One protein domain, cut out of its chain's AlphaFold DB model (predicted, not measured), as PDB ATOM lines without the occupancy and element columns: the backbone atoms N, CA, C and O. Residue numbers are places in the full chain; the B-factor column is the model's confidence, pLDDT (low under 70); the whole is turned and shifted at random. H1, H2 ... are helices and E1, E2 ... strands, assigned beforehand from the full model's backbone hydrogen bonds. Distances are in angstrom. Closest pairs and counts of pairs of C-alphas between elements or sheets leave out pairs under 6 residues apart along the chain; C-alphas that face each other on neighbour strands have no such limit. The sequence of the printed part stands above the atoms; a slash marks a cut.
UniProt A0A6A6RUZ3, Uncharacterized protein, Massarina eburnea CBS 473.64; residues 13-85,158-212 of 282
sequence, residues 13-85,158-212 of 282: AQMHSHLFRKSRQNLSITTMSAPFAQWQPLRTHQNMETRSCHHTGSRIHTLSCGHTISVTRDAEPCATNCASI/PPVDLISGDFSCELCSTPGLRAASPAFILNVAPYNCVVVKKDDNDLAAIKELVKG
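AT A GLANCE: This is residues 13 to 85 and 158 to 212 of the 282 residues of an uncharacterized protein of Massarina eburnea CBS 473.64 (UniProt A0A6A6RUZ3). Little here is regular structure: look for a small curled sheet with H2 over E3 and E4, H1 by E4, and long loops around. The printed part has 128 residues, 40 in named elements, class mixed, in order H1 E1 E2 E3 E4 H2, the strands antiparallel neighbours in turn. It is compact, radius of gyration of the C-alphas 14.2 A, spans 42 by 36 by 23 A.

HOW THE PARTS SIT: Find the hairpin of E1, residues 60 to 62, and E2, residues 68 to 70, N 61 and O 69 3.0 A apart. E3, residues 181 to 186, neighbours E2, N 70 and O 181 2.7 A apart, and forms a hairpin with E4, residues 193 to 196, N 184 and O 195 2.8 A apart. H1, residues 13 to 25, and H2, residues 200 to 210, are on the sheet; the closest C-alphas of E3 and H2 are 184 and 206, 6.1 A. Every O i to N i+4 pair is within hydrogen-bond range in H2, 7 of 9 in H1.

IN THESE COORDINATES: From C-alpha 13 at (55.450, 25.304, 131.919) H1 runs 18.7 A; H2 ends at C-alpha 210, (46.020, 12.826, 127.028).

THE WHOLE: Across the cut, C-alphas 85 and 158 are 9.7 A apart. H1 to E1 is a long link; pLDDT is under 70 at residues 25 to 51, among others.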
ATOM      1  N   ALA A  13      55.475  24.018 131.224       92.44
ATOM      2  CA  ALA A  13      55.450  25.304 131.919       92.44
ATOM      3  C   ALA A  13      54.334  26.230 131.409       92.44
ATOM      4  O   ALA A  13      53.640  26.859 132.210       92.44
ATOM      5  N   GLN A  14      54.118  26.287 130.089       93.31
ATOM      6  CA  GLN A  14      53.007  27.040 129.496       93.31
ATOM      7  C   GLN A  14      51.659  26.448 129.913       93.31
ATOM      8  O   GLN A  14      50.771  27.194 130.330       93.31
ATOM      9  N   MET A  15      51.534  25.114 129.890       93.25
ATOM     10  CA  MET A  15      50.355  24.411 130.402       93.25
ATOM     11  C   MET A  15      50.113  24.760 131.872       93.25
ATOM     12  O   MET A  15      48.992  25.104 132.242       93.25
ATOM     13  N   HIS A  16      51.160  24.749 132.706       91.81
ATOM     14  CA  HIS A  16      51.035  25.107 134.116       91.81
ATOM     15  C   HIS A  16      50.489  26.519 134.304       91.81
ATOM     16  O   HIS A  16      49.492  26.691 135.004       91.81
ATOM     17  N   SER A  17      51.105  27.522 133.675       90.50
ATOM     18  CA  SER A  17      50.669  28.915 133.793       90.50
ATOM     19  C   SER A  17      49.239  29.124 133.290       90.50
ATOM     20  O   SER A  17      48.466  29.830 133.939       90.50
ATOM     21  N   HIS A  18      48.873  28.490 132.171       90.12
ATOM     22  CA  HIS A  18      47.532  28.577 131.595       90.12
ATOM     23  C   HIS A  18      46.474  27.957 132.513       90.12
ATOM     24  O   HIS A  18      45.550  28.648 132.952       90.12
ATOM     25  N   LEU A  19      46.650  26.683 132.876       88.31
ATOM     26  CA  LEU A  19      45.690  25.929 133.686       88.31
ATOM     27  C   LEU A  19      45.560  26.497 135.100       88.31
ATOM     28  O   LEU A  19      44.452  26.616 135.616       88.31
ATOM     29  N   PHE A  20      46.672  26.909 135.714       85.88
ATOM     30  CA  PHE A  20      46.667  27.474 137.063       85.88
ATOM     31  C   PHE A  20      46.003  28.856 137.124       85.88
ATOM     32  O   PHE A  20      45.333  29.194 138.099       85.88
ATOM     33  N   ARG A  21      46.157  29.677 136.076       84.50
ATOM     34  CA  ARG A  21      45.426  30.949 135.965       84.50
ATOM     35  C   ARG A  21      43.930  30.696 135.786       84.50
ATOM     36  O   ARG A  21      43.120  31.345 136.447       84.50
ATOM     37  N   LYS A  22      43.571  29.746 134.920       80.12
ATOM     38  CA  LYS A  22      42.179  29.430 134.580       80.12
ATOM     39  C   LYS A  22      41.419  28.789 135.743       80.12
ATOM     40  O   LYS A  22      40.247  29.121 135.934       80.12
ATOM     41  N   SER A  23      42.077  27.948 136.545       73.25
ATOM     42  CA  SER A  23      41.465  27.311 137.719       73.25
ATOM     43  C   SER A  23      41.038  28.323 138.784       73.25
ATOM     44  O   SER A  23      39.995  28.163 139.406       73.25
ATOM     45  N   ARG A  24      41.779  29.427 138.934       70.38
ATOM     46  CA  ARG A  24      41.414  30.527 139.845       70.38
ATOM     47  C   ARG A  24      40.226  31.359 139.365       70.38
ATOM     48  O   ARG A  24      39.590  32.019 140.177       70.38
ATOM     49  N   GLN A  25      39.964  31.370 138.061       67.94
ATOM     50  CA  GLN A  25      38.913  32.185 137.448       67.94
ATOM     51  C   GLN A  25      37.594  31.423 137.267       67.94
ATOM     52  O   GLN A  25      36.548  32.052 137.179       67.94
ATOM     53  N   ASN A  26      37.624  30.089 137.203       58.66
ATOM     54  CA  ASN A  26      36.454  29.261 136.891       58.66
ATOM     55  C   ASN A  26      36.194  28.216 137.988       58.66
ATOM     56  O   ASN A  26      36.214  27.023 137.703       58.66
ATOM     57  N   LEU A  27      35.936  28.678 139.220       47.78
ATOM     58  CA  LEU A  27      35.771  27.845 140.426       47.78
ATOM     59  C   LEU A  27      34.763  26.685 140.269       47.78
ATOM     60  O   LEU A  27      34.922  25.647 140.908       47.78
ATOM     61  N   SER A  28      33.757  26.840 139.405       46.12
ATOM     62  CA  SER A  28      32.628  25.916 139.249       46.12
ATOM     63  C   SER A  28      32.953  24.570 138.592       46.12
ATOM     64  O   SER A  28      32.195  23.623 138.768       46.12
ATOM     65  N   ILE A  29      34.058  24.459 137.851       50.53
ATOM     66  CA  ILE A  29      34.441  23.224 137.131       50.53
ATOM     67  C   ILE A  29      35.620  22.518 137.839       50.53
ATOM     68  O   ILE A  29      36.055  21.422 137.482       50.53
ATOM     69  N   THR A  30      36.175  23.157 138.871       49.66
ATOM     70  CA  THR A  30      37.583  22.978 139.249       49.66
ATOM     71  C   THR A  30      37.853  22.293 140.570       49.66
ATOM     72  O   THR A  30      39.016  22.187 140.930       49.66
ATOM     73  N   THR A  31      36.849  21.811 141.289       52.31
ATOM     74  CA  THR A  31      37.115  21.018 142.491       52.31
ATOM     75  C   THR A  31      36.364  19.715 142.400       52.31
ATOM     76  O   THR A  31      35.215  19.613 142.826       52.31
ATOM     77  N   MET A  32      37.037  18.702 141.858       53.91
ATOM     78  CA  MET A  32      36.647  17.348 142.207       53.91
ATOM     79  C   MET A  32      36.841  17.215 143.713       53.91
ATOM     80  O   MET A  32      37.945  17.395 144.234       53.91
ATOM     81  N   SER A  33      35.748  16.969 144.431       53.19
ATOM     82  CA  SER A  33      35.842  16.556 145.823       53.19
ATOM     83  C   SER A  33      36.741  15.319 145.892       53.19
ATOM     84  O   SER A  33      36.799  14.545 144.932       53.19
ATOM     85  N   ALA A  34      37.449  15.119 147.008       48.28
ATOM     86  CA  ALA A  34      38.219  13.892 147.197       48.28
ATOM     87  C   ALA A  34      37.335  12.673 146.849       48.28
ATOM     88  O   ALA A  34      36.137  12.722 147.136       48.28
ATOM     89  N   PRO A  35      37.877  11.595 146.255       44.19
ATOM     90  CA  PRO A  35      37.079  10.460 145.771       44.19
ATOM     91  C   PRO A  35      36.177   9.814 146.839       44.19
ATOM     92  O   PRO A  35      35.253   9.082 146.505       44.19
ATOM     93  N   PHE A  36      36.423  10.109 148.119       40.25
ATOM     94  CA  PHE A  36      35.684   9.607 149.280       40.25
ATOM     95  C   PHE A  36      34.912  10.694 150.038       40.25
ATOM     96  O   PHE A  36      34.270  10.395 151.041       40.25
ATOM     97  N   ALA A  37      35.005  11.958 149.619       43.53
ATOM     98  CA  ALA A  37      34.240  13.025 150.241       43.53
ATOM     99  C   ALA A  37      32.753  12.764 149.994       43.53
ATOM    100  O   ALA A  37      32.340  12.559 148.849       43.53
ATOM    101  N   GLN A  38      31.959  12.773 151.069       39.38
ATOM    102  CA  GLN A  38      30.510  12.718 150.959       39.38
ATOM    103  C   GLN A  38      30.078  13.874 150.065       39.38
ATOM    104  O   GLN A  38      30.282  15.046 150.389       39.38
ATOM    105  N   TRP A  39      29.549  13.526 148.899       46.47
ATOM    106  CA  TRP A  39      29.168  14.528 147.929       46.47
ATOM    107  C   TRP A  39      28.007  15.330 148.475       46.47
ATOM    108  O   TRP A  39      26.935  14.792 148.755       46.47
ATOM    109  N   GLN A  40      28.233  16.626 148.602       44.56
ATOM    110  CA  GLN A  40      27.160  17.573 148.801       44.56
ATOM    111  C   GLN A  40      26.820  18.113 147.413       44.56
ATOM    112  O   GLN A  40      27.666  18.795 146.828       44.56
ATOM    113  N   PRO A  41      25.642  17.787 146.842       49.81
ATOM    114  CA  PRO A  41      25.211  18.453 145.624       49.81
ATOM    115  C   PRO A  41      25.255  19.956 145.879       49.81
ATOM    116  O   PRO A  41      24.883  20.416 146.965       49.81
ATOM    117  N   LEU A  42      25.734  20.722 144.899       51.38
ATOM    118  CA  LEU A  42      25.634  22.172 144.967       51.38
ATOM    119  C   LEU A  42      24.135  22.495 145.085       51.38
ATOM    120  O   LEU A  42      23.376  22.289 144.137       51.38
ATOM    121  N   ARG A  43      23.688  22.888 146.290       53.19
ATOM    122  CA  ARG A  43      22.260  23.120 146.589       53.19
ATOM    123  C   ARG A  43      21.670  24.143 145.623       53.19
ATOM    124  O   ARG A  43      20.549  23.991 145.158       53.19
ATOM    125  N   THR A  44      22.473  25.139 145.283       50.84
ATOM    126  CA  THR A  44      22.293  26.034 144.151       50.84
ATOM    127  C   THR A  44      23.205  25.520 143.036       50.84
ATOM    128  O   THR A  44      24.386  25.329 143.287       50.84
ATOM    129  N   HIS A  45      22.709  25.289 141.817       58.88
ATOM    130  CA  HIS A  45      23.493  24.810 140.653       58.88
ATOM    131  C   HIS A  45      23.695  23.286 140.513       58.88
ATOM    132  O   HIS A  45      24.761  22.831 140.091       58.88
ATOM    133  N   GLN A  46      22.659  22.482 140.774       57.34
ATOM    134  CA  GLN A  46      22.654  21.044 140.433       57.34
ATOM    135  C   GLN A  46      22.926  20.785 138.938       57.34
ATOM    136  O   GLN A  46      23.596  19.821 138.584       57.34
ATOM    137  N   ASN A  47      22.505  21.699 138.059       55.12
ATOM    138  CA  ASN A  47      22.820  21.679 136.626       55.12
ATOM    139  C   ASN A  47      24.314  21.878 136.307       55.12
ATOM    140  O   ASN A  47      24.720  21.785 135.153       55.12
ATOM    141  N   MET A  48      25.150  22.167 137.305       55.19
ATOM    142  CA  MET A  48      26.605  22.196 137.180       55.19
ATOM    143  C   MET A  48      27.272  20.938 137.752       55.19
ATOM    144  O   MET A  48      28.463  20.964 138.059       55.19
ATOM    145  N   GLU A  49      26.539  19.833 137.905       61.31
ATOM    146  CA  GLU A  49      27.116  18.558 138.324       61.31
ATOM    147  C   GLU A  49      28.190  18.076 137.326       61.31
ATOM    148  O   GLU A  49      27.930  17.818 136.152       61.31
ATOM    149  N   THR A  50      29.431  17.973 137.809       67.19
ATOM    150  CA  THR A  50      30.634  17.635 137.018       67.19
ATOM    151  C   THR A  50      31.116  16.198 137.228       67.19
ATOM    152  O   THR A  50      32.183  15.820 136.744       67.19
ATOM    153  N   ARG A  51      30.355  15.371 137.954       69.44
ATOM    154  CA  ARG A  51      30.710  13.969 138.213       69.44
ATOM    155  C   ARG A  51      30.688  13.164 136.926       69.44
ATOM    156  O   ARG A  51      29.626  13.067 136.333       69.44
ATOM    157  N   SER A  52      31.781  12.522 136.524       71.75
ATOM    158  CA  SER A  52      31.761  11.728 135.287       71.75
ATOM    159  C   SER A  52      30.666  10.650 135.321       71.75
ATOM    160  O   SER A  52      30.668   9.833 136.237       71.75
ATOM    161  N   CYS A  53      29.781  10.621 134.319       72.62
ATOM    162  CA  CYS A  53      28.801   9.544 134.087       72.62
ATOM    163  C   CYS A  53      27.904   9.187 135.305       72.62
ATOM    164  O   CYS A  53      27.919   8.052 135.780       72.62
ATOM    165  N   HIS A  54      27.116  10.142 135.817       70.88
ATOM    166  CA  HIS A  54      26.234   9.964 136.986       70.88
ATOM    167  C   HIS A  54      24.774   9.613 136.614       70.88
ATOM    168  O   HIS A  54      24.311   9.941 135.523       70.88
ATOM    169  N   HIS A  55      24.042   8.945 137.522       64.50
ATOM    170  CA  HIS A  55      22.711   8.358 137.268       64.50
ATOM    171  C   HIS A  55      21.585   9.359 136.990       64.50
ATOM    172  O   HIS A  55      20.644   9.033 136.276       64.50
ATOM    173  N   THR A  56      21.698  10.581 137.499       66.00
ATOM    174  CA  THR A  56      20.786  11.702 137.210       66.00
ATOM    175  C   THR A  56      21.169  12.487 135.953       66.00
ATOM    176  O   THR A  56      20.581  13.528 135.679       66.00
ATOM    177  N   GLY A  57      22.160  12.007 135.197       76.56
ATOM    178  CA  GLY A  57      22.829  12.763 134.147       76.56
ATOM    179  C   GLY A  57      24.108  13.424 134.653       76.56
ATOM    180  O   GLY A  57      24.342  13.564 135.854       76.56
ATOM    181  N   SER A  58      24.982  13.795 133.725       81.81
ATOM    182  CA  SER A  58      26.232  14.478 134.029       81.81
ATOM    183  C   SER A  58      26.584  15.493 132.962       81.81
ATOM    184  O   SER A  58      26.141  15.396 131.824       81.81
ATOM    185  N   ARG A  59      27.413  16.476 133.321       86.75
ATOM    186  CA  ARG A  59      28.057  17.323 132.324       86.75
ATOM    187  C   ARG A  59      29.373  16.795 131.788       86.75
ATOM    188  O   ARG A  59      29.863  17.312 130.787       86.75
ATOM    189  N   ILE A  60      29.972  15.835 132.479       88.50
ATOM    190  CA  ILE A  60      31.255  15.240 132.136       88.50
ATOM    191  C   ILE A  60      31.008  13.771 131.834       88.50
ATOM    192  O   ILE A  60      30.440  13.038 132.641       88.50
ATOM    193  N   HIS A  61      31.453  13.323 130.672       89.94
ATOM    194  CA  HIS A  61      31.353  11.920 130.298       89.94
ATOM    195  C   HIS A  61      32.707  11.424 129.853       89.94
ATOM    196  O   HIS A  61      33.493  12.163 129.266       89.94
ATOM    197  N   THR A  62      32.973  10.156 130.114       90.50
ATOM    198  CA  THR A  62      34.132   9.484 129.546       90.50
ATOM    199  C   THR A  62      33.625   8.502 128.514       90.50
ATOM    200  O   THR A  62      32.708   7.731 128.784       90.50
ATOM    201  N   LEU A  63      34.174   8.583 127.311       91.31
ATOM    202  CA  LEU A  63      33.761   7.777 126.175       91.31
ATOM    203  C   LEU A  63      34.491   6.432 126.171       91.31
ATOM    204  O   LEU A  63      35.543   6.278 126.790       91.31
ATOM    205  N   SER A  64      33.960   5.462 125.434       90.44
ATOM    206  CA  SER A  64      34.555   4.135 125.238       90.44
ATOM    207  C   SER A  64      35.947   4.186 124.602       90.44
ATOM    208  O   SER A  64      36.760   3.300 124.843       90.44
ATOM    209  N   CYS A  65      36.262   5.253 123.858       88.62
ATOM    210  CA  CYS A  65      37.601   5.520 123.328       88.62
ATOM    211  C   CYS A  65      38.609   6.019 124.385       88.62
ATOM    212  O   CYS A  65      39.761   6.275 124.049       88.62
ATOM    213  N   GLY A  66      38.190   6.189 125.643       88.94
ATOM    214  CA  GLY A  66      39.033   6.629 126.761       88.94
ATOM    215  C   GLY A  66      39.110   8.147 126.948       88.94
ATOM    216  O   GLY A  66      39.633   8.611 127.959       88.94
ATOM    217  N   HIS A  67      38.568   8.939 126.023       93.12
ATOM    218  CA  HIS A  67      38.559  10.396 126.142       93.12
ATOM    219  C   HIS A  67      37.434  10.907 127.037       93.12
ATOM    220  O   HIS A  67      36.303  10.421 126.984       93.12
ATOM    221  N   THR A  68      37.727  11.954 127.803       92.31
ATOM    222  CA  THR A  68      36.717  12.702 128.549       92.31
ATOM    223  C   THR A  68      36.167  13.845 127.697       92.31
ATOM    224  O   THR A  68      36.882  14.506 126.942       92.31
ATOM    225  N   ILE A  69      34.873  14.091 127.823       94.06
ATOM    226  CA  ILE A  69      34.150  15.168 127.161       94.06
ATOM    227  C   ILE A  69      33.307  15.949 128.167       94.06
ATOM    228  O   ILE A  69      33.010  15.473 129.264       94.06
ATOM    229  N   SER A  70      32.898  17.146 127.766       92.44
ATOM    230  CA  SER A  70      31.937  17.975 128.467       92.44
ATOM    231  C   SER A  70      30.798  18.391 127.543       92.44
ATOM    232  O   SER A  70      31.035  18.839 126.419       92.44
ATOM    233  N   VAL A  71      29.567  18.282 128.031       91.12
ATOM    234  CA  VAL A  71      28.373  18.831 127.373       91.12
ATOM    235  C   VAL A  71      28.176  20.301 127.767       91.12
ATOM    236  O   VAL A  71      28.513  20.754 128.872       91.12
ATOM    237  N   THR A  72      27.674  21.088 126.820       79.25
ATOM    238  CA  THR A  72      27.770  22.556 126.866       79.25
ATOM    239  C   THR A  72      26.745  23.216 127.782       79.25
ATOM    240  O   THR A  72      27.063  24.242 128.390       79.25
ATOM    241  N   ARG A  73      25.547  22.640 127.917       76.38
ATOM    242  CA  ARG A  73      24.426  23.251 128.645       76.38
ATOM    243  C   ARG A  73      24.127  22.523 129.946       76.38
ATOM    244  O   ARG A  73      24.710  22.871 130.974       76.38
ATOM    245  N   ASP A  74      23.260  21.526 129.872       81.06
ATOM    246  CA  ASP A  74      22.710  20.828 131.023       81.06
ATOM    247  C   ASP A  74      23.362  19.460 131.192       81.06
ATOM    248  O   ASP A  74      24.033  18.960 130.292       81.06
ATOM    249  N   ALA A  75      23.215  18.882 132.380       83.06
ATOM    250  CA  ALA A  75      23.617  17.505 132.601       83.06
ATOM    251  C   ALA A  75      22.770  16.589 131.708       83.06
ATOM    252  O   ALA A  75      21.546  16.696 131.697       83.06
ATOM    253  N   GLU A  76      23.415  15.690 130.973       87.12
ATOM    254  CA  GLU A  76      22.734  14.762 130.079       87.12
ATOM    255  C   GLU A  76      22.930  13.308 130.549       87.12
ATOM    256  O   GLU A  76      23.935  12.997 131.200       87.12
ATOM    257  N   PRO A  77      22.000  12.381 130.254       88.25
ATOM    258  CA  PRO A  77      22.202  10.959 130.531       88.25
ATOM    259  C   PRO A  77      23.386  10.404 129.731       88.25
ATOM    260  O   PRO A  77      23.794  10.963 128.709       88.25
ATOM    261  N   CYS A  78      23.950   9.280 130.176       89.00
ATOM    262  CA  CYS A  78      25.032   8.634 129.433       89.00
ATOM    263  C   CYS A  78      24.547   8.157 128.059       89.00
ATOM    264  O   CYS A  78      23.439   7.648 127.942       89.00
ATOM    265  N   ALA A  79      25.379   8.317 127.032       91.94
ATOM    266  CA  ALA A  79      25.157   7.732 125.712       91.94
ATOM    267  C   ALA A  79      25.666   6.282 125.659       91.94
ATOM    268  O   ALA A  79      26.402   5.842 126.548       91.94
ATOM    269  N   THR A  80      25.336   5.553 124.590       90.44
ATOM    270  CA  THR A  80      25.822   4.181 124.352       90.44
ATOM    271  C   THR A  80      27.347   4.115 124.313       90.44
ATOM    272  O   THR A  80      27.947   3.193 124.865       90.44
ATOM    273  N   ASN A  81      27.991   5.124 123.728       92.38
ATOM    274  CA  ASN A  81      29.445   5.225 123.697       92.38
ATOM    275  C   ASN A  81      30.090   5.774 124.987       92.38
ATOM    276  O   ASN A  81      31.290   6.049 124.977       92.38
ATOM    277  N   CYS A  82      29.362   5.927 126.099       88.94
ATOM    278  CA  CYS A  82      29.974   6.233 127.395       88.94
ATOM    279  C   CYS A  82      30.616   4.986 128.018       88.94
ATOM    280  O   CYS A  82      29.981   3.946 128.190       88.94
ATOM    281  N   ALA A  83      31.871   5.107 128.448       83.00
ATOM    282  CA  ALA A  83      32.494   4.119 129.311       83.00
ATOM    283  C   ALA A  83      31.821   4.153 130.695       83.00
ATOM    284  O   ALA A  83      31.679   5.214 131.310       83.00
ATOM    285  N   SER A  84      31.421   2.982 131.203       62.53
ATOM    286  CA  SER A  84      31.045   2.852 132.614       62.53
ATOM    287  C   SER A  84      32.244   3.196 133.498       62.53
ATOM    288  O   SER A  84      33.382   2.891 133.137       62.53
ATOM    289  N   ILE A  85      31.983   3.798 134.665       52.78
ATOM    290  CA  ILE A  85      32.998   4.157 135.678       52.78
ATOM    291  C   ILE A  85      33.953   2.982 135.976       52.78
ATOM    292  O   ILE A  85      35.147   3.208 136.168       52.78
ATOM    293  N   PRO A 158      24.398   4.640 135.384       66.62
ATOM    294  CA  PRO A 158      23.434   5.587 134.870       66.62
ATOM    295  C   PRO A 158      22.593   4.936 133.767       66.62
ATOM    296  O   PRO A 158      23.145   4.167 132.973       66.62
ATOM    297  N   PRO A 159      21.286   5.243 133.691       71.88
ATOM    298  CA  PRO A 159      20.480   4.831 132.556       71.88
ATOM    299  C   PRO A 159      21.138   5.356 131.278       71.88
ATOM    300  O   PRO A 159      21.503   6.532 131.181       71.88
ATOM    301  N   VAL A 160      21.346   4.444 130.330       82.06
ATOM    302  CA  VAL A 160      21.911   4.768 129.024       82.06
ATOM    303  C   VAL A 160      20.773   5.237 128.133       82.06
ATOM    304  O   VAL A 160      19.785   4.529 127.946       82.06
ATOM    305  N   ASP A 161      20.924   6.435 127.592       86.12
ATOM    306  CA  ASP A 161      20.022   6.982 126.595       86.12
ATOM    307  C   ASP A 161      20.380   6.414 125.219       86.12
ATOM    308  O   ASP A 161      21.420   6.734 124.639       86.12
ATOM    309  N   LEU A 162      19.501   5.544 124.722       85.25
ATOM    310  CA  LEU A 162      19.612   4.903 123.414       85.25
ATOM    311  C   LEU A 162      18.956   5.727 122.293       85.25
ATOM    312  O   LEU A 162      19.099   5.377 121.125       85.25
ATOM    313  N   ILE A 163      18.221   6.790 122.633       88.50
ATOM    314  CA  ILE A 163      17.392   7.549 121.689       88.50
ATOM    315  C   ILE A 163      18.170   8.745 121.142       88.50
ATOM    316  O   ILE A 163      18.213   8.946 119.931       88.50
ATOM    317  N   SER A 164      18.822   9.521 122.013       87.19
ATOM    318  CA  SER A 164      19.509  10.760 121.604       87.19
ATOM    319  C   SER A 164      20.814  10.520 120.828       87.19
ATOM    320  O   SER A 164      21.404  11.460 120.297       87.19
ATOM    321  N   GLY A 165      21.267   9.266 120.745       92.06
ATOM    322  CA  GLY A 165      22.469   8.860 120.025       92.06
ATOM    323  C   GLY A 165      23.769   9.067 120.803       92.06
ATOM    324  O   GLY A 165      23.780   9.369 121.998       92.06
ATOM    325  N   ASP A 166      24.883   8.877 120.099       95.06
ATOM    326  CA  ASP A 166      26.229   8.922 120.668       95.06
ATOM    327  C   ASP A 166      26.797  10.338 120.784       95.06
ATOM    328  O   ASP A 166      26.495  11.228 119.982       95.06
ATOM    329  N   PHE A 167      27.694  10.527 121.752       95.75
ATOM    330  CA  PHE A 167      28.488  11.746 121.860       95.75
ATOM    331  C   PHE A 167      29.595  11.808 120.809       95.75
ATOM    332  O   PHE A 167      30.320  10.837 120.597       95.75
ATOM    333  N   SER A 168      29.793  12.984 120.211       96.25
ATOM    334  CA  SER A 168      30.930  13.246 119.328       96.25
ATOM    335  C   SER A 168      32.247  13.307 120.110       96.25
ATOM    336  O   SER A 168      32.320  13.962 121.152       96.25
ATOM    337  N   CYS A 169      33.320  12.715 119.579       96.06
ATOM    338  CA  CYS A 169      34.663  12.814 120.152       96.06
ATOM    339  C   CYS A 169      35.598  13.597 119.226       96.06
ATOM    340  O   CYS A 169      36.170  13.035 118.294       96.06
ATOM    341  N   GLU A 170      35.819  14.882 119.508       95.50
ATOM    342  CA  GLU A 170      36.708  15.723 118.690       95.50
ATOM    343  C   GLU A 170      38.181  15.261 118.740       95.50
ATOM    344  O   GLU A 170      38.904  15.388 117.758       95.50
ATOM    345  N   LEU A 171      38.630  14.665 119.854       93.56
ATOM    346  CA  LEU A 171      40.010  14.172 119.995       93.56
ATOM    347  C   LEU A 171      40.310  12.982 119.070       93.56
ATOM    348  O   LEU A 171      41.406  12.907 118.518       93.56
ATOM    349  N   CYS A 172      39.333  12.094 118.865       93.06
ATOM    350  CA  CYS A 172      39.411  10.985 117.906       93.06
ATOM    351  C   CYS A 172      38.875  11.345 116.514       93.06
ATOM    352  O   CYS A 172      38.973  10.525 115.608       93.06
ATOM    353  N   SER A 173      38.264  12.523 116.349       94.44
ATOM    354  CA  SER A 173      37.435  12.859 115.180       94.44
ATOM    355  C   SER A 173      36.294  11.856 114.928       94.44
ATOM    356  O   SER A 173      35.897  11.628 113.788       94.44
ATOM    357  N   THR A 174      35.754  11.245 115.989       95.31
ATOM    358  CA  THR A 174      34.614  10.324 115.888       95.31
ATOM    359  C   THR A 174      33.315  11.131 115.859       95.31
ATOM    360  O   THR A 174      33.041  11.850 116.831       95.31
ATOM    361  N   PRO A 175      32.511  11.045 114.785       94.94
ATOM    362  CA  PRO A 175      31.239  11.751 114.713       94.94
ATOM    363  C   PRO A 175      30.233  11.161 115.708       94.94
ATOM    364  O   PRO A 175      30.264   9.971 116.011       94.94
ATOM    365  N   GLY A 176      29.331  12.002 116.205       94.50
ATOM    366  CA  GLY A 176      28.222  11.616 117.075       94.50
ATOM    367  C   GLY A 176      27.074  12.608 116.922       94.50
ATOM    368  O   GLY A 176      27.292  13.735 116.471       94.50
ATOM    369  N   LEU A 177      25.857  12.188 117.266       94.75
ATOM    370  CA  LEU A 177      24.661  13.034 117.171       94.75
ATOM    371  C   LEU A 177      24.628  14.103 118.269       94.75
ATOM    372  O   LEU A 177      24.068  15.181 118.072       94.75
ATOM    373  N   ARG A 178      25.259  13.828 119.414       93.44
ATOM    374  CA  ARG A 178      25.295  14.728 120.567       93.44
ATOM    375  C   ARG A 178      26.602  15.501 120.578       93.44
ATOM    376  O   ARG A 178      27.683  14.925 120.730       93.44
ATOM    377  N   ALA A 179      26.496  16.816 120.417       93.12
ATOM    378  CA  ALA A 179      27.644  17.706 120.406       93.12
ATOM    379  C   ALA A 179      28.324  17.738 121.781       93.12
ATOM    380  O   ALA A 179      27.695  18.034 122.797       93.12
ATOM    381  N   ALA A 180      29.630  17.495 121.802       94.31
ATOM    382  CA  ALA A 180      30.417  17.527 123.023       94.31
ATOM    383  C   ALA A 180      31.773  18.199 122.807       94.31
ATOM    384  O   ALA A 180      32.352  18.151 121.725       94.31
ATOM    385  N   SER A 181      32.280  18.837 123.860       94.62
ATOM    386  CA  SER A 181      33.586  19.498 123.866       94.62
ATOM    387  C   SER A 181      34.630  18.619 124.557       94.62
ATOM    388  O   SER A 181      34.316  18.023 125.585       94.62
ATOM    389  N   PRO A 182      35.880  18.551 124.071       95.12
ATOM    390  CA  PRO A 182      36.961  17.869 124.771       95.12
ATOM    391  C   PRO A 182      37.122  18.350 126.209       95.12
ATOM    392  O   PRO A 182      37.092  19.554 126.490       95.12
ATOM    393  N   ALA A 183      37.337  17.397 127.108       92.75
ATOM    394  CA  ALA A 183      37.659  17.668 128.492       92.75
ATOM    395  C   ALA A 183      38.765  16.730 128.991       92.75
ATOM    396  O   ALA A 183      39.060  15.702 128.387       92.75
ATOM    397  N   PHE A 184      39.389  17.081 130.109       91.31
ATOM    398  CA  PHE A 184      40.359  16.229 130.783       91.31
ATOM    399  C   PHE A 184      40.244  16.383 132.296       91.31
ATOM    400  O   PHE A 184      40.186  17.502 132.806       91.31
ATOM    401  N   ILE A 185      40.232  15.268 133.020       86.94
ATOM    402  CA  ILE A 185      40.181  15.262 134.483       86.94
ATOM    403  C   ILE A 185      41.611  15.305 135.034       86.94
ATOM    404  O   ILE A 185      42.347  14.323 134.971       86.94
ATOM    405  N   LEU A 186      42.011  16.445 135.596       84.38
ATOM    406  CA  LEU A 186      43.337  16.654 136.171       84.38
ATOM    407  C   LEU A 186      43.293  16.539 137.701       84.38
ATOM    408  O   LEU A 186      43.233  17.535 138.423       84.38
ATOM    409  N   ASN A 187      43.386  15.304 138.194       78.81
ATOM    410  CA  ASN A 187      43.359  14.958 139.624       78.81
ATOM    411  C   ASN A 187      44.726  15.069 140.316       78.81
ATOM    412  O   ASN A 187      45.065  14.271 141.189       78.81
ATOM    413  N   VAL A 188      45.541  16.036 139.900       76.19
ATOM    414  CA  VAL A 188      46.880  16.257 140.453       76.19
ATOM    415  C   VAL A 188      46.914  17.627 141.115       76.19
ATOM    416  O   VAL A 188      46.510  18.632 140.521       76.19
ATOM    417  N   ALA A 189      47.414  17.689 142.350       72.50
ATOM    418  CA  ALA A 189      47.653  18.955 143.030       72.50
ATOM    419  C   ALA A 189      48.684  19.795 142.239       72.50
ATOM    420  O   ALA A 189      49.671  19.243 141.757       72.50
ATOM    421  N   PRO A 190      48.508  21.122 142.101       75.50
ATOM    422  CA  PRO A 190      47.524  21.975 142.771       75.50
ATOM    423  C   PRO A 190      46.218  22.199 141.982       75.50
ATOM    424  O   PRO A 190      45.487  23.133 142.299       75.50
ATOM    425  N   TYR A 191      45.945  21.424 140.930       79.00
ATOM    426  CA  TYR A 191      44.845  21.700 140.000       79.00
ATOM    427  C   TYR A 191      43.511  21.117 140.455       79.00
ATOM    428  O   TYR A 191      42.558  21.874 140.600       79.00
ATOM    429  N   ASN A 192      43.460  19.796 140.676       75.31
ATOM    430  CA  ASN A 192      42.270  19.034 141.089       75.31
ATOM    431  C   ASN A 192      40.975  19.415 140.344       75.31
ATOM    432  O   ASN A 192      39.912  19.542 140.954       75.31
ATOM    433  N   CYS A 193      41.070  19.604 139.025       81.12
ATOM    434  CA  CYS A 193      40.031  20.227 138.212       81.12
ATOM    435  C   CYS A 193      39.683  19.443 136.946       81.12
ATOM    436  O   CYS A 193      40.461  18.613 136.481       81.12
ATOM    437  N   VAL A 194      38.540  19.775 136.337       85.56
ATOM    438  CA  VAL A 194      38.229  19.360 134.965       85.56
ATOM    439  C   VAL A 194      38.611  20.482 133.996       85.56
ATOM    440  O   VAL A 194      38.132  21.613 134.087       85.56
ATOM    441  N   VAL A 195      39.505  20.188 133.059       88.50
ATOM    442  CA  VAL A 195      39.925  21.111 132.005       88.50
ATOM    443  C   VAL A 195      38.993  20.921 130.820       88.50
ATOM    444  O   VAL A 195      39.048  19.884 130.177       88.50
ATOM    445  N   VAL A 196      38.146  21.905 130.528       91.06
ATOM    446  CA  VAL A 196      37.222  21.873 129.381       91.06
ATOM    447  C   VAL A 196      37.714  22.823 128.290       91.06
ATOM    448  O   VAL A 196      38.115  23.956 128.599       91.06
ATOM    449  N   LYS A 197      37.656  22.372 127.030       92.56
ATOM    450  CA  LYS A 197      37.953  23.188 125.848       92.56
ATOM    451  C   LYS A 197      37.014  24.397 125.788       92.56
ATOM    452  O   LYS A 197      35.803  24.234 125.667       92.56
ATOM    453  N   LYS A 198      37.579  25.604 125.845       89.81
ATOM    454  CA  LYS A 198      36.906  26.863 125.485       89.81
ATOM    455  C   LYS A 198      37.591  27.533 124.294       89.81
ATOM    456  O   LYS A 198      36.913  28.160 123.490       89.81
ATOM    457  N   ASP A 199      38.908  27.383 124.189       91.44
ATOM    458  CA  ASP A 199      39.737  27.902 123.102       91.44
ATOM    459  C   ASP A 199      40.711  26.836 122.553       91.44
ATOM    460  O   ASP A 199      40.780  25.703 123.044       91.44
ATOM    461  N   ASP A 200      41.471  27.189 121.513       92.38
ATOM    462  CA  ASP A 200      42.451  26.285 120.893       92.38
ATOM    463  C   ASP A 200      43.650  25.985 121.808       92.38
ATOM    464  O   ASP A 200      44.253  24.913 121.710       92.38
ATOM    465  N   ASN A 201      43.973  26.885 122.745       91.25
ATOM    466  CA  ASN A 201      45.038  26.658 123.727       91.25
ATOM    467  C   ASN A 201      44.640  25.567 124.726       91.25
ATOM    468  O   ASN A 201      45.466  24.733 125.099       91.25
ATOM    469  N   ASP A 202      43.372  25.540 125.137       92.25
ATOM    470  CA  ASP A 202      42.811  24.474 125.956       92.25
ATOM    471  C   ASP A 202      42.845  23.143 125.219       92.25
ATOM    472  O   ASP A 202      43.239  22.137 125.802       92.25
ATOM    473  N   LEU A 203      42.461  23.131 123.938       93.88
ATOM    474  CA  LEU A 203      42.508  21.920 123.124       93.88
ATOM    475  C   LEU A 203      43.941  21.389 123.015       93.88
ATOM    476  O   LEU A 203      44.165  20.190 123.181       93.88
ATOM    477  N   ALA A 204      44.914  22.269 122.773       94.25
ATOM    478  CA  ALA A 204      46.321  21.894 122.721       94.25
ATOM    479  C   ALA A 204      46.812  21.343 124.072       94.25
ATOM    480  O   ALA A 204      47.466  20.304 124.105       94.25
ATOM    481  N   ALA A 205      46.436  21.972 125.191       93.56
ATOM    482  CA  ALA A 205      46.764  21.477 126.526       93.56
ATOM    483  C   ALA A 205      46.112  20.115 126.818       93.56
ATOM    484  O   ALA A 205      46.781  19.222 127.328       93.56
ATOM    485  N   ILE A 206      44.836  19.925 126.463       93.81
ATOM    486  CA  ILE A 206      44.118  18.651 126.622       93.81
ATOM    487  C   ILE A 206      44.803  17.548 125.809       93.81
ATOM    488  O   ILE A 206      45.013  16.457 126.331       93.81
ATOM    489  N   LYS A 207      45.214  17.824 124.565       94.50
ATOM    490  CA  LYS A 207      45.947  16.856 123.733       94.50
ATOM    491  C   LYS A 207      47.265  16.417 124.376       94.50
ATOM    492  O   LYS A 207      47.576  15.232 124.347       94.50
ATOM    493  N   GLU A 208      48.024  17.335 124.969       94.62
ATOM    494  CA  GLU A 208      49.265  16.991 125.679       94.62
ATOM    495  C   GLU A 208      48.993  16.226 126.988       94.62
ATOM    496  O   GLU A 208      49.677  15.244 127.279       94.62
ATOM    497  N   LEU A 209      47.938  16.585 127.729       92.94
ATOM    498  CA  LEU A 209      47.507  15.848 128.926       92.94
ATOM    499  C   LEU A 209      47.116  14.398 128.606       92.94
ATOM    500  O   LEU A 209      47.511  13.487 129.328       92.94
ATOM    501  N   VAL A 210      46.397  14.170 127.502       91.12
ATOM    502  CA  VAL A 210      46.020  12.826 127.028       91.12
ATOM    503  C   VAL A 210      47.249  11.981 126.680       91.12
ATOM    504  O   VAL A 210      47.260  10.783 126.949       91.12
ATOM    505  N   LYS A 211      48.319  12.595 126.157       91.31
ATOM    506  CA  LYS A 211      49.612  11.923 125.926       91.31
ATOM    507  C   LYS A 211      50.381  11.616 127.222       91.31
ATOM    508  O   LYS A 211      51.428  10.978 127.165       91.31
ATOM    509  N   GLY A 212      49.904  12.089 128.375       89.62
ATOM    510  CA  GLY A 212      50.558  11.929 129.673       89.62
ATOM    511  C   GLY A 212      51.546  13.043 130.031       89.62
ATOM    512  O   GLY A 212      52.251  12.928 131.034       89.62
TER     513      GLY A 212